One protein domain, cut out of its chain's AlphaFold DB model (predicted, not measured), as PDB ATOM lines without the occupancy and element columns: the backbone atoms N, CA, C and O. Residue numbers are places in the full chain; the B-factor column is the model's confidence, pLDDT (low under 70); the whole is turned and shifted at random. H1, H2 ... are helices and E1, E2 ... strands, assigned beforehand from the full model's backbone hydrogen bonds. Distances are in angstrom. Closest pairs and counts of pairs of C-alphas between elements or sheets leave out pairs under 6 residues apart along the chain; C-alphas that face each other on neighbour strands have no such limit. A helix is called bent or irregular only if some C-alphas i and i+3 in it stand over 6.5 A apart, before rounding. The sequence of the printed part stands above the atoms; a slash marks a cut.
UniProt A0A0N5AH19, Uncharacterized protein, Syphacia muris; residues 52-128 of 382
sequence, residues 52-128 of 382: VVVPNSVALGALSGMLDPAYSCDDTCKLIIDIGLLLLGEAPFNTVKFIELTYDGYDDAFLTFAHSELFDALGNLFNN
ATOM      1  N   VAL A  52     -46.187  -6.157  20.312       95.81
ATOM      2  CA  VAL A  52     -46.412  -6.130  21.753       95.81
ATOM      3  C   VAL A  52     -45.210  -6.739  22.458       95.81
ATOM      4  O   VAL A  52     -44.609  -7.697  21.972       95.81
ATOM      5  N   VAL A  53     -44.849  -6.161  23.601       95.56
ATOM      6  CA  VAL A  53     -43.791  -6.686  24.468       95.56
ATOM      7  C   VAL A  53     -44.457  -7.443  25.603       95.56
ATOM      8  O   VAL A  53     -45.219  -6.854  26.370       95.56
ATOM      9  N   VAL A  54     -44.182  -8.737  25.706       93.69
ATOM     10  CA  VAL A  54     -44.817  -9.631  26.681       93.69
ATOM     11  C   VAL A  54     -43.781 -10.473  27.407       93.69
ATOM     12  O   VAL A  54     -42.703 -10.699  26.852       93.69
ATOM     13  N   PRO A  55     -44.063 -10.933  28.640       94.06
ATOM     14  CA  PRO A  55     -43.221 -11.922  29.296       94.06
ATOM     15  C   PRO A  55     -43.015 -13.141  28.398       94.06
ATOM     16  O   PRO A  55     -43.928 -13.560  27.684       94.06
ATOM     17  N   ASN A  56     -41.816 -13.707  28.438       94.81
ATOM     18  CA  ASN A  56     -41.485 -14.897  27.673       94.81
ATOM     19  C   ASN A  56     -42.104 -16.143  28.321       94.81
ATOM     20  O   ASN A  56     -41.529 -16.754  29.223       94.81
ATOM     21  N   SER A  57     -43.303 -16.507  27.870       92.94
ATOM     22  CA  SER A  57     -44.069 -17.617  28.441       92.94
ATOM     23  C   SER A  57     -43.410 -18.981  28.250       92.94
ATOM     24  O   SER A  57     -43.595 -19.845  29.104       92.94
ATOM     25  N   VAL A  58     -42.639 -19.185  27.175       92.88
ATOM     26  CA  VAL A  58     -41.934 -20.456  26.937       92.88
ATOM     27  C   VAL A  58     -40.807 -20.621  27.951       92.88
ATOM     28  O   VAL A  58     -40.750 -21.640  28.641       92.88
ATOM     29  N   ALA A  59     -39.971 -19.592  28.119       93.00
ATOM     30  CA  ALA A  59     -38.919 -19.597  29.132       93.00
ATOM     31  C   ALA A  59     -39.500 -19.748  30.550       93.00
ATOM     32  O   ALA A  59     -39.018 -20.565  31.333       93.00
ATOM     33  N   LEU A  60     -40.581 -19.028  30.876       91.38
ATOM     34  CA  LEU A  60     -41.273 -19.169  32.165       91.38
ATOM     35  C   LEU A  60     -41.836 -20.582  32.378       91.38
ATOM     36  O   LEU A  60     -41.757 -21.110  33.486       91.38
ATOM     37  N   GLY A  61     -42.381 -21.203  31.330       91.06
ATOM     38  CA  GLY A  61     -42.846 -22.587  31.354       91.06
ATOM     39  C   GLY A  61     -41.724 -23.578  31.655       91.06
ATOM     40  O   GLY A  61     -41.859 -24.408  32.555       91.06
ATOM     41  N   ALA A  62     -40.579 -23.436  30.981       91.12
ATOM     42  CA  ALA A  62     -39.395 -24.258  31.225       91.12
ATOM     43  C   ALA A  62     -38.874 -24.110  32.666       91.12
ATOM     44  O   ALA A  62     -38.649 -25.113  33.344       91.12
ATOM     45  N   LEU A  63     -38.770 -22.872  33.166       90.06
ATOM     46  CA  LEU A  63     -38.361 -22.584  34.544       90.06
ATOM     47  C   LEU A  63     -39.345 -23.168  35.566       90.06
ATOM     48  O   LEU A  63     -38.934 -23.780  36.549       90.06
ATOM     49  N   SER A  64     -40.652 -23.033  35.325       88.88
ATOM     50  CA  SER A  64     -41.675 -23.652  36.171       88.88
ATOM     51  C   SER A  64     -41.556 -25.180  36.160       88.88
ATOM     52  O   SER A  64     -41.672 -25.803  37.213       88.88
ATOM     53  N   GLY A  65     -41.292 -25.788  35.001       89.50
ATOM     54  CA  GLY A  65     -41.086 -27.230  34.865       89.50
ATOM     55  C   GLY A  65     -39.843 -27.730  35.605       89.50
ATOM     56  O   GLY A  65     -39.884 -28.787  36.227       89.50
ATOM     57  N   MET A  66     -38.754 -26.955  35.622       90.31
ATOM     58  CA  MET A  66     -37.546 -27.275  36.402       90.31
ATOM     59  C   MET A  66     -37.798 -27.328  37.912       90.31
ATOM     60  O   MET A  66     -37.084 -28.024  38.638       90.31
ATOM     61  N   LEU A  67     -38.767 -26.545  38.390       89.00
ATOM     62  CA  LEU A  67     -39.116 -26.442  39.803       89.00
ATOM     63  C   LEU A  67     -40.236 -27.403  40.209       89.00
ATOM     64  O   LEU A  67     -40.377 -27.684  41.400       89.00
ATOM     65  N   ASP A  68     -41.009 -27.925  39.253       88.50
ATOM     66  CA  ASP A  68     -42.101 -28.852  39.533       88.50
ATOM     67  C   ASP A  68     -41.554 -30.250  39.899       88.50
ATOM     68  O   ASP A  68     -40.914 -30.919  39.074       88.50
ATOM     69  N   PRO A  69     -41.836 -30.749  41.120       87.19
ATOM     70  CA  PRO A  69     -41.424 -32.084  41.543       87.19
ATOM     71  C   PRO A  69     -41.921 -33.212  40.626       87.19
ATOM     72  O   PRO A  69     -41.311 -34.281  40.601       87.19
ATOM     73  N   ALA A  70     -43.000 -32.995  39.865       87.00
ATOM     74  CA  ALA A  70     -43.553 -33.977  38.938       87.00
ATOM     75  C   ALA A  70     -42.565 -34.393  37.833       87.00
ATOM     76  O   ALA A  70     -42.619 -35.539  37.387       87.00
ATOM     77  N   TYR A  71     -41.647 -33.509  37.423       88.31
ATOM     78  CA  TYR A  71     -40.671 -33.798  36.364       88.31
ATOM     79  C   TYR A  71     -39.336 -34.333  36.881       88.31
ATOM     80  O   TYR A  71     -38.496 -34.741  36.080       88.31
ATOM     81  N   SER A  72     -39.109 -34.340  38.201       88.88
ATOM     82  CA  SER A  72     -37.852 -34.817  38.805       88.88
ATOM     83  C   SER A  72     -36.588 -34.228  38.141       88.88
ATOM     84  O   SER A  72     -35.596 -34.933  37.968       88.88
ATOM     85  N   CYS A  73     -36.631 -32.950  37.734       90.88
ATOM     86  CA  CYS A  73     -35.515 -32.266  37.073       90.88
ATOM     87  C   CYS A  73     -34.391 -32.003  38.087       90.88
ATOM     88  O   CYS A  73     -34.497 -31.137  38.961       90.88
ATOM     89  N   ASP A  74     -33.335 -32.811  38.005       90.06
ATOM     90  CA  ASP A  74     -32.152 -32.722  38.857       90.06
ATOM     91  C   ASP A  74     -31.227 -31.557  38.452       90.06
ATOM     92  O   ASP A  74     -31.518 -30.789  37.533       90.06
ATOM     93  N   ASP A  75     -30.102 -31.392  39.149       91.19
ATOM     94  CA  ASP A  75     -29.176 -30.280  38.894       91.19
ATOM     95  C   ASP A  75     -28.568 -30.325  37.481       91.19
ATOM     96  O   ASP A  75     -28.262 -29.280  36.907       91.19
ATOM     97  N   THR A  76     -28.446 -31.518  36.889       88.56
ATOM     98  CA  THR A  76     -27.974 -31.686  35.507       88.56
ATOM     99  C   THR A  76     -29.029 -31.203  34.518       88.56
ATOM    100  O   THR A  76     -28.719 -30.407  33.632       88.56
ATOM    101  N   CYS A  77     -30.282 -31.637  34.692       90.31
ATOM    102  CA  CYS A  77     -31.420 -31.174  33.902       90.31
ATOM    103  C   CYS A  77     -31.554 -29.644  33.960       90.31
ATOM    104  O   CYS A  77     -31.685 -28.996  32.919       90.31
ATOM    105  N   LYS A  78     -31.426 -29.054  35.156       92.19
ATOM    106  CA  LYS A  78     -31.483 -27.597  35.338       92.19
ATOM    107  C   LYS A  78     -30.354 -26.877  34.607       92.19
ATOM    108  O   LYS A  78     -30.616 -25.936  33.868       92.19
ATOM    109  N   LEU A  79     -29.118 -27.361  34.751       91.25
ATOM    110  CA  LEU A  79     -27.956 -26.781  34.076       91.25
ATOM    111  C   LEU A  79     -28.098 -26.813  32.548       91.25
ATOM    112  O   LEU A  79     -27.717 -25.856  31.877       91.25
ATOM    113  N   ILE A  80     -28.644 -27.897  31.987       89.94
ATOM    114  CA  ILE A  80     -28.884 -28.013  30.542       89.94
ATOM    115  C   ILE A  80     -29.886 -26.956  30.073       89.94
ATOM    116  O   ILE A  80     -29.638 -26.298  29.062       89.94
ATOM    117  N   ILE A  81     -30.993 -26.779  30.801       91.44
ATOM    118  CA  ILE A  81     -32.009 -25.775  30.458       91.44
ATOM    119  C   ILE A  81     -31.421 -24.366  30.574       91.44
ATOM    120  O   ILE A  81     -31.546 -23.594  29.628       91.44
ATOM    121  N   ASP A  82     -30.703 -24.062  31.659       91.50
ATOM    122  CA  ASP A  82     -30.046 -22.764  31.861       91.50
ATOM    123  C   ASP A  82     -29.071 -22.431  30.719       91.50
ATOM    124  O   ASP A  82     -29.099 -21.330  30.166       91.50
ATOM    125  N   ILE A  83     -28.229 -23.391  30.315       90.44
ATOM    126  CA  ILE A  83     -27.316 -23.227  29.175       90.44
ATOM    127  C   ILE A  83     -28.103 -23.021  27.875       90.44
ATOM    128  O   ILE A  83     -27.732 -22.160  27.078       90.44
ATOM    129  N   GLY A  84     -29.176 -23.783  27.655       90.56
ATOM    130  CA  GLY A  84     -30.023 -23.667  26.469       90.56
ATOM    131  C   GLY A  84     -30.663 -22.285  26.338       90.56
ATOM    132  O   GLY A  84     -30.526 -21.652  25.294       90.56
ATOM    133  N   LEU A  85     -31.279 -21.787  27.416       91.88
ATOM    134  CA  LEU A  85     -31.869 -20.446  27.474       91.88
ATOM    135  C   LEU A  85     -30.818 -19.365  27.158       91.88
ATOM    136  O   LEU A  85     -31.066 -18.473  26.348       91.88
ATOM    137  N   LEU A  86     -29.615 -19.471  27.736       91.56
ATOM    138  CA  LEU A  86     -28.529 -18.512  27.498       91.56
ATOM    139  C   LEU A  86     -27.991 -18.551  26.061       91.56
ATOM    140  O   LEU A  86     -27.787 -17.498  25.457       91.56
ATOM    141  N   LEU A  87     -27.736 -19.741  25.511       92.81
ATOM    142  CA  LEU A  87     -27.161 -19.895  24.170       92.81
ATOM    143  C   LEU A  87     -28.130 -19.480  23.062       92.81
ATOM    144  O   LEU A  87     -27.688 -18.967  22.034       92.81
ATOM    145  N   LEU A  88     -29.429 -19.687  23.273       93.31
ATOM    146  CA  LEU A  88     -30.475 -19.289  22.330       93.31
ATOM    147  C   LEU A  88     -30.876 -17.817  22.482       93.31
ATOM    148  O   LEU A  88     -31.655 -17.309  21.679       93.31
ATOM    149  N   GLY A  89     -30.285 -17.108  23.450       90.94
ATOM    150  CA  GLY A  89     -30.513 -15.682  23.655       90.94
ATOM    151  C   GLY A  89     -31.906 -15.372  24.195       90.94
ATOM    152  O   GLY A  89     -32.428 -14.291  23.922       90.94
ATOM    153  N   GLU A  90     -32.500 -16.301  24.946       93.06
ATOM    154  CA  GLU A  90     -33.817 -16.115  25.547       93.06
ATOM    155  C   GLU A  90     -33.792 -14.952  26.541       93.06
ATOM    156  O   GLU A  90     -32.967 -14.885  27.458       93.06
ATOM    157  N   ALA A  91     -34.715 -14.012  26.354       92.94
ATOM    158  CA  ALA A  91     -34.882 -12.854  27.218       92.94
ATOM    159  C   ALA A  91     -36.146 -13.004  28.079       92.94
ATOM    160  O   ALA A  91     -37.095 -13.673  27.665       92.94
ATOM    161  N   PRO A  92     -36.235 -12.327  29.243       93.31
ATOM    162  CA  PRO A  92     -37.448 -12.349  30.066       93.31
ATOM    163  C   PRO A  92     -38.695 -11.793  29.360       93.31
ATOM    164  O   PRO A  92     -39.815 -12.079  29.779       93.31
ATOM    165  N   PHE A  93     -38.507 -10.992  28.306       95.44
ATOM    166  CA  PHE A  93     -39.575 -10.409  27.504       95.44
ATOM    167  C   PHE A  93     -39.296 -10.593  26.017       95.44
ATOM    168  O   PHE A  93     -38.184 -10.335  25.561       95.44
ATOM    169  N   ASN A  94     -40.346 -10.923  25.271       94.62
ATOM    170  CA  ASN A  94     -40.320 -11.049  23.821       94.62
ATOM    171  C   ASN A  94     -41.133  -9.924  23.180       94.62
ATOM    172  O   ASN A  94     -42.163  -9.503  23.710       94.62
ATOM    173  N   THR A  95     -40.668  -9.442  22.027       96.44
ATOM    174  CA  THR A  95     -41.441  -8.536  21.168       96.44
ATOM    175  C   THR A  95     -42.017  -9.346  20.019       96.44
ATOM    176  O   THR A  95     -41.267  -9.830  19.177       96.44
ATOM    177  N   VAL A  96     -43.336  -9.497  19.990       96.75
ATOM    178  CA  VAL A  96     -44.048 -10.355  19.028       96.75
ATOM    179  C   VAL A  96     -45.239  -9.612  18.445       96.75
ATOM    180  O   VAL A  96     -45.690  -8.616  19.014       96.75
ATOM    181  N   LYS A  97     -45.774 -10.067  17.311       97.25
ATOM    182  CA  LYS A  97     -47.024  -9.502  16.792       97.25
ATOM    183  C   LYS A  97     -48.197  -9.984  17.629       97.25
ATOM    184  O   LYS A  97     -48.242 -11.141  18.042       97.25
ATOM    185  N   PHE A  98     -49.185  -9.119  17.822       95.75
ATOM    186  CA  PHE A  98     -50.373  -9.455  18.601       95.75
ATOM    187  C   PHE A  98     -51.097 -10.707  18.071       95.75
ATOM    188  O   PHE A  98     -51.413 -11.591  18.859       95.75
ATOM    189  N   ILE A  99     -51.303 -10.829  16.754       95.62
ATOM    190  CA  ILE A  99     -51.989 -11.988  16.161       95.62
ATOM    191  C   ILE A  99     -51.221 -13.302  16.353       95.62
ATOM    192  O   ILE A  99     -51.838 -14.340  16.585       95.62
ATOM    193  N   GLU A 100     -49.888 -13.247  16.325       96.06
ATOM    194  CA  GLU A 100     -49.013 -14.396  16.578       96.06
ATOM    195  C   GLU A 100     -49.066 -14.797  18.058       96.06
ATOM    196  O   GLU A 100     -49.207 -15.975  18.369       96.06
ATOM    197  N   LEU A 101     -49.057 -13.820  18.972       95.06
ATOM    198  CA  LEU A 101     -49.218 -14.053  20.410       95.06
ATOM    199  C   LEU A 101     -50.562 -14.711  20.759       95.06
ATOM    200  O   LEU A 101     -50.631 -15.528  21.678       95.06
ATOM    201  N   THR A 102     -51.639 -14.323  20.074       93.44
ATOM    202  CA  THR A 102     -52.982 -14.823  20.374       93.44
ATOM    203  C   THR A 102     -53.300 -16.115  19.634       93.44
ATOM    204  O   THR A 102     -53.578 -17.104  20.300       93.44
ATOM    205  N   TYR A 103     -53.255 -16.140  18.297       92.00
ATOM    206  CA  TYR A 103     -53.830 -17.228  17.488       92.00
ATOM    207  C   TYR A 103     -52.815 -17.918  16.561       92.00
ATOM    208  O   TYR A 103     -52.762 -19.148  16.546       92.00
ATOM    209  N   ASP A 104     -52.016 -17.160  15.801       92.75
ATOM    210  CA  ASP A 104     -51.196 -17.713  14.701       92.75
ATOM    211  C   ASP A 104     -49.924 -18.434  15.183       92.75
ATOM    212  O   ASP A 104     -49.354 -19.267  14.468       92.75
ATOM    213  N   GLY A 105     -49.470 -18.123  16.398       94.81
ATOM    214  CA  GLY A 105     -48.202 -18.591  16.941       94.81
ATOM    215  C   GLY A 105     -47.002 -17.798  16.435       94.81
ATOM    216  O   GLY A 105     -46.916 -17.466  15.252       94.81
ATOM    217  N   TYR A 106     -46.052 -17.523  17.327       95.44
ATOM    218  CA  TYR A 106     -44.709 -17.066  16.964       95.44
ATOM    219  C   TYR A 106     -43.681 -18.179  17.184       95.44
ATOM    220  O   TYR A 106     -43.855 -19.042  18.048       95.44
ATOM    221  N   ASP A 107     -42.605 -18.149  16.400       95.06
ATOM    222  CA  ASP A 107     -41.477 -19.061  16.581       95.06
ATOM    223  C   ASP A 107     -40.635 -18.583  17.763       95.06
ATOM    224  O   ASP A 107     -40.107 -17.470  17.764       95.06
ATOM    225  N   ASP A 108     -40.547 -19.423  18.784       94.56
ATOM    226  CA  ASP A 108     -39.707 -19.209  19.957       94.56
ATOM    227  C   ASP A 108     -38.421 -20.024  19.786       94.56
ATOM    228  O   ASP A 108     -38.484 -21.178  19.351       94.56
ATOM    229  N   ALA A 109     -37.249 -19.437  20.044       93.38
ATOM    230  CA  ALA A 109     -35.982 -20.086  19.709       93.38
ATOM    231  C   ALA A 109     -35.746 -21.331  20.574       93.38
ATOM    232  O   ALA A 109     -35.325 -22.367  20.049       93.38
ATOM    233  N   PHE A 110     -36.079 -21.261  21.864       92.56
ATOM    234  CA  PHE A 110     -36.021 -22.390  22.784       92.56
ATOM    235  C   PHE A 110     -36.998 -23.504  22.405       92.56
ATOM    236  O   PHE A 110     -36.585 -24.663  22.304       92.56
ATOM    237  N   LEU A 111     -38.258 -23.172  22.111       93.25
ATOM    238  CA  LEU A 111     -39.241 -24.159  21.649       93.25
ATOM    239  C   LEU A 111     -38.818 -24.805  20.322       93.25
ATOM    240  O   LEU A 111     -38.827 -26.026  20.188       93.25
ATOM    241  N   THR A 112     -38.375 -23.996  19.358       93.94
ATOM    242  CA  THR A 112     -37.916 -24.472  18.044       93.94
ATOM    243  C   THR A 112     -36.733 -25.422  18.192       93.94
ATOM    244  O   THR A 112     -36.678 -26.467  17.545       93.94
ATOM    245  N   PHE A 113     -35.783 -25.088  19.069       92.19
ATOM    246  CA  PHE A 113     -34.655 -25.958  19.367       92.19
ATOM    247  C   PHE A 113     -35.108 -27.277  19.996       92.19
ATOM    248  O   PHE A 113     -34.643 -28.328  19.556       92.19
ATOM    249  N   ALA A 114     -36.034 -27.246  20.957       90.81
ATOM    250  CA  ALA A 114     -36.553 -28.446  21.611       90.81
ATOM    251  C   ALA A 114     -37.251 -29.420  20.639       90.81
ATOM    252  O   ALA A 114     -37.282 -30.617  20.902       90.81
ATOM    253  N   HIS A 115     -37.757 -28.932  19.500       91.62
ATOM    254  CA  HIS A 115     -38.372 -29.742  18.435       91.62
ATOM    255  C   HIS A 115     -37.405 -30.100  17.289       91.62
ATOM    256  O   HIS A 115     -37.821 -30.657  16.273       91.62
ATOM    257  N   SER A 116     -36.123 -29.748  17.401       91.38
ATOM    258  CA  SER A 116     -35.150 -29.924  16.321       91.38
ATOM    259  C   SER A 116     -34.483 -31.302  16.326       91.38
ATOM    260  O   SER A 116     -34.202 -31.876  17.377       91.38
ATOM    261  N   GLU A 117     -34.074 -31.773  15.143       91.69
ATOM    262  CA  GLU A 117     -33.258 -32.992  15.003       91.69
ATOM    263  C   GLU A 117     -31.936 -32.910  15.788       91.69
ATOM    264  O   GLU A 117     -31.382 -33.930  16.196       91.69
ATOM    265  N   LEU A 118     -31.417 -31.695  16.010       89.62
ATOM    266  CA  LEU A 118     -30.221 -31.482  16.821       89.62
ATOM    267  C   LEU A 118     -30.481 -31.842  18.288       89.62
ATOM    268  O   LEU A 118     -29.640 -32.494  18.901       89.62
ATOM    269  N   PHE A 119     -31.627 -31.450  18.844       89.12
ATOM    270  CA  PHE A 119     -31.994 -31.806  20.212       89.12
ATOM    271  C   PHE A 119     -32.123 -33.326  20.372       89.12
ATOM    272  O   PHE A 119     -31.540 -33.903  21.294       89.12
ATOM    273  N   ASP A 120     -32.769 -33.991  19.413       88.31
ATOM    274  CA  ASP A 120     -32.869 -35.453  19.381       88.31
ATOM    275  C   ASP A 120     -31.494 -36.124  19.249       88.31
ATOM    276  O   ASP A 120     -31.194 -37.103  19.936       88.31
ATOM    277  N   ALA A 121     -30.611 -35.596  18.396       88.38
ATOM    278  CA  ALA A 121     -29.245 -36.095  18.248       88.38
ATOM    279  C   ALA A 121     -28.441 -35.965  19.552       88.38
ATOM    280  O   ALA A 121     -27.698 -36.883  19.909       88.38
ATOM    281  N   LEU A 122     -28.614 -34.865  20.291       87.19
ATOM    282  CA  LEU A 122     -27.989 -34.668  21.600       87.19
ATOM    283  C   LEU A 122     -28.540 -35.650  22.643       87.19
ATOM    284  O   LEU A 122     -27.751 -36.237  23.381       87.19
ATOM    285  N   GLY A 123     -29.853 -35.896  22.672       86.06
ATOM    286  CA  GLY A 123     -30.459 -36.922  23.533       86.06
ATOM    287  C   GLY A 123     -29.941 -38.333  23.226       86.06
ATOM    288  O   GLY A 123     -29.571 -39.089  24.126       86.06
ATOM    289  N   ASN A 124     -29.803 -38.670  21.941       86.00
ATOM    290  CA  ASN A 124     -29.205 -39.931  21.493       86.00
ATOM    291  C   ASN A 124     -27.738 -40.080  21.916       86.00
ATOM    292  O   ASN A 124     -27.335 -41.155  22.361       86.00
ATOM    293  N   LEU A 125     -26.950 -39.009  21.802       86.75
ATOM    294  CA  LEU A 125     -25.520 -39.027  22.100       86.75
ATOM    295  C   LEU A 125     -25.223 -39.041  23.605       86.75
ATOM    296  O   LEU A 125     -24.329 -39.763  24.045       86.75
ATOM    297  N   PHE A 126     -25.944 -38.233  24.382       84.88
ATOM    298  CA  PHE A 126     -25.623 -37.971  25.787       84.88
ATOM    299  C   PHE A 126     -26.560 -38.658  26.782       84.88
ATOM    300  O   PHE A 126     -26.184 -38.797  27.943       84.88
ATOM    301  N   ASN A 127     -27.740 -39.117  26.353       82.00
ATOM    302  CA  ASN A 127     -28.734 -39.736  27.234       82.00
ATOM    303  C   ASN A 127     -29.293 -41.067  26.693       82.00
ATOM    304  O   ASN A 127     -30.450 -41.415  26.932       82.00
ATOM    305  N   ASN A 128     -28.478 -41.829  25.950       79.56
ATOM    306  CA  ASN A 128     -28.816 -43.162  25.422       79.56
ATOM    307  C   ASN A 128     -30.162 -43.221  24.663       79.56
ATOM    308  O   ASN A 128     -30.880 -44.218  24.743       79.56
TER     309      ASN A 128
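This is residues 52 to 128 of the 382 residues of an uncharacterized protein of Syphacia muris (UniProt A0A0N5AH19). A helical hairpin of H1 and H2 makes one half of the body, and a two-stranded ribbon of E1 and E2 extends beyond the hairpin's open end, with the short H3 following E2. The short H4 comes back near the open end of the hairpin, and residues 115 to 128, most of them in H5, stick out free as an arm. The printed part has 77 residues, with five named helices and two named strands in the order E1, H1, H2, E2, H3, H4, H5. The sheet has the order E1 - E2, antiparallel, and the class is mostly helix. The whole is only just compact, close to loose, with a radius of gyration of the C-alphas of 13.7 A and spans of 40 by 27 by 21 A.

Begin with E1, residues 52 to 55, and look across to its antiparallel neighbour E2, residues 93 to 97, at 143 degrees between their directions. There N 52 and O 96 are 2.8 A apart and N 94 and O 54 are 2.8 A apart, both within hydrogen-bond range. H1, residues 57 to 67, and H2, residues 75 to 87, touch and form a helical hairpin, at a shallow tilt of 18 degrees, opposite ways; their closest C-alphas are those of Met 66 and Lys 78, 6.2 A apart. At H3, residues 98 to 104, the closest C-alphas to E1 are those of Val 52 and Phe 98, 6.1 A; H3 and H1 are apart. H1 and H4, residues 109 to 114, only just touch, with 3 pairs of C-alphas within 8 A, the closest being Val 58 and Leu 111 at 7.0 A. H2 and H4 are close but not clearly touching, with the C-alphas of Leu 85 and Phe 110 the closest at 6.6 A. H5, residues 117 to 126, is close to H4 but not clearly touching, at a steep tilt of 54 degrees; Phe 113 and Phe 119 have the closest C-alphas, 6.5 A apart. Every O i to N i+4 pair is within hydrogen-bond range in H1, H2, H4 and H5, and 2 of 3 are in H3.

Find C-alpha 52 at (-46.412, -6.130, 21.753), where E1 begins its 10.0 A. H1 runs 15.2 A, and H2 runs 18.1 A from C-alpha 75 at (-29.176, -30.280, 38.894). E2 spans 13.1 A. H3, 9.2 A long, is irregular: C-alphas 101 and 104 are 7.1 A apart. H4 spans 8.6 A, and H5 runs 14.1 A to C-alpha 126 at (-25.623, -37.971, 25.787).

The C-alphas of Val 52 and Asn 128 are the two farthest apart, at 41.2 A. The printed part has no cut and no long link. Its mean pLDDT is 91.5, and no printed residue is under 70.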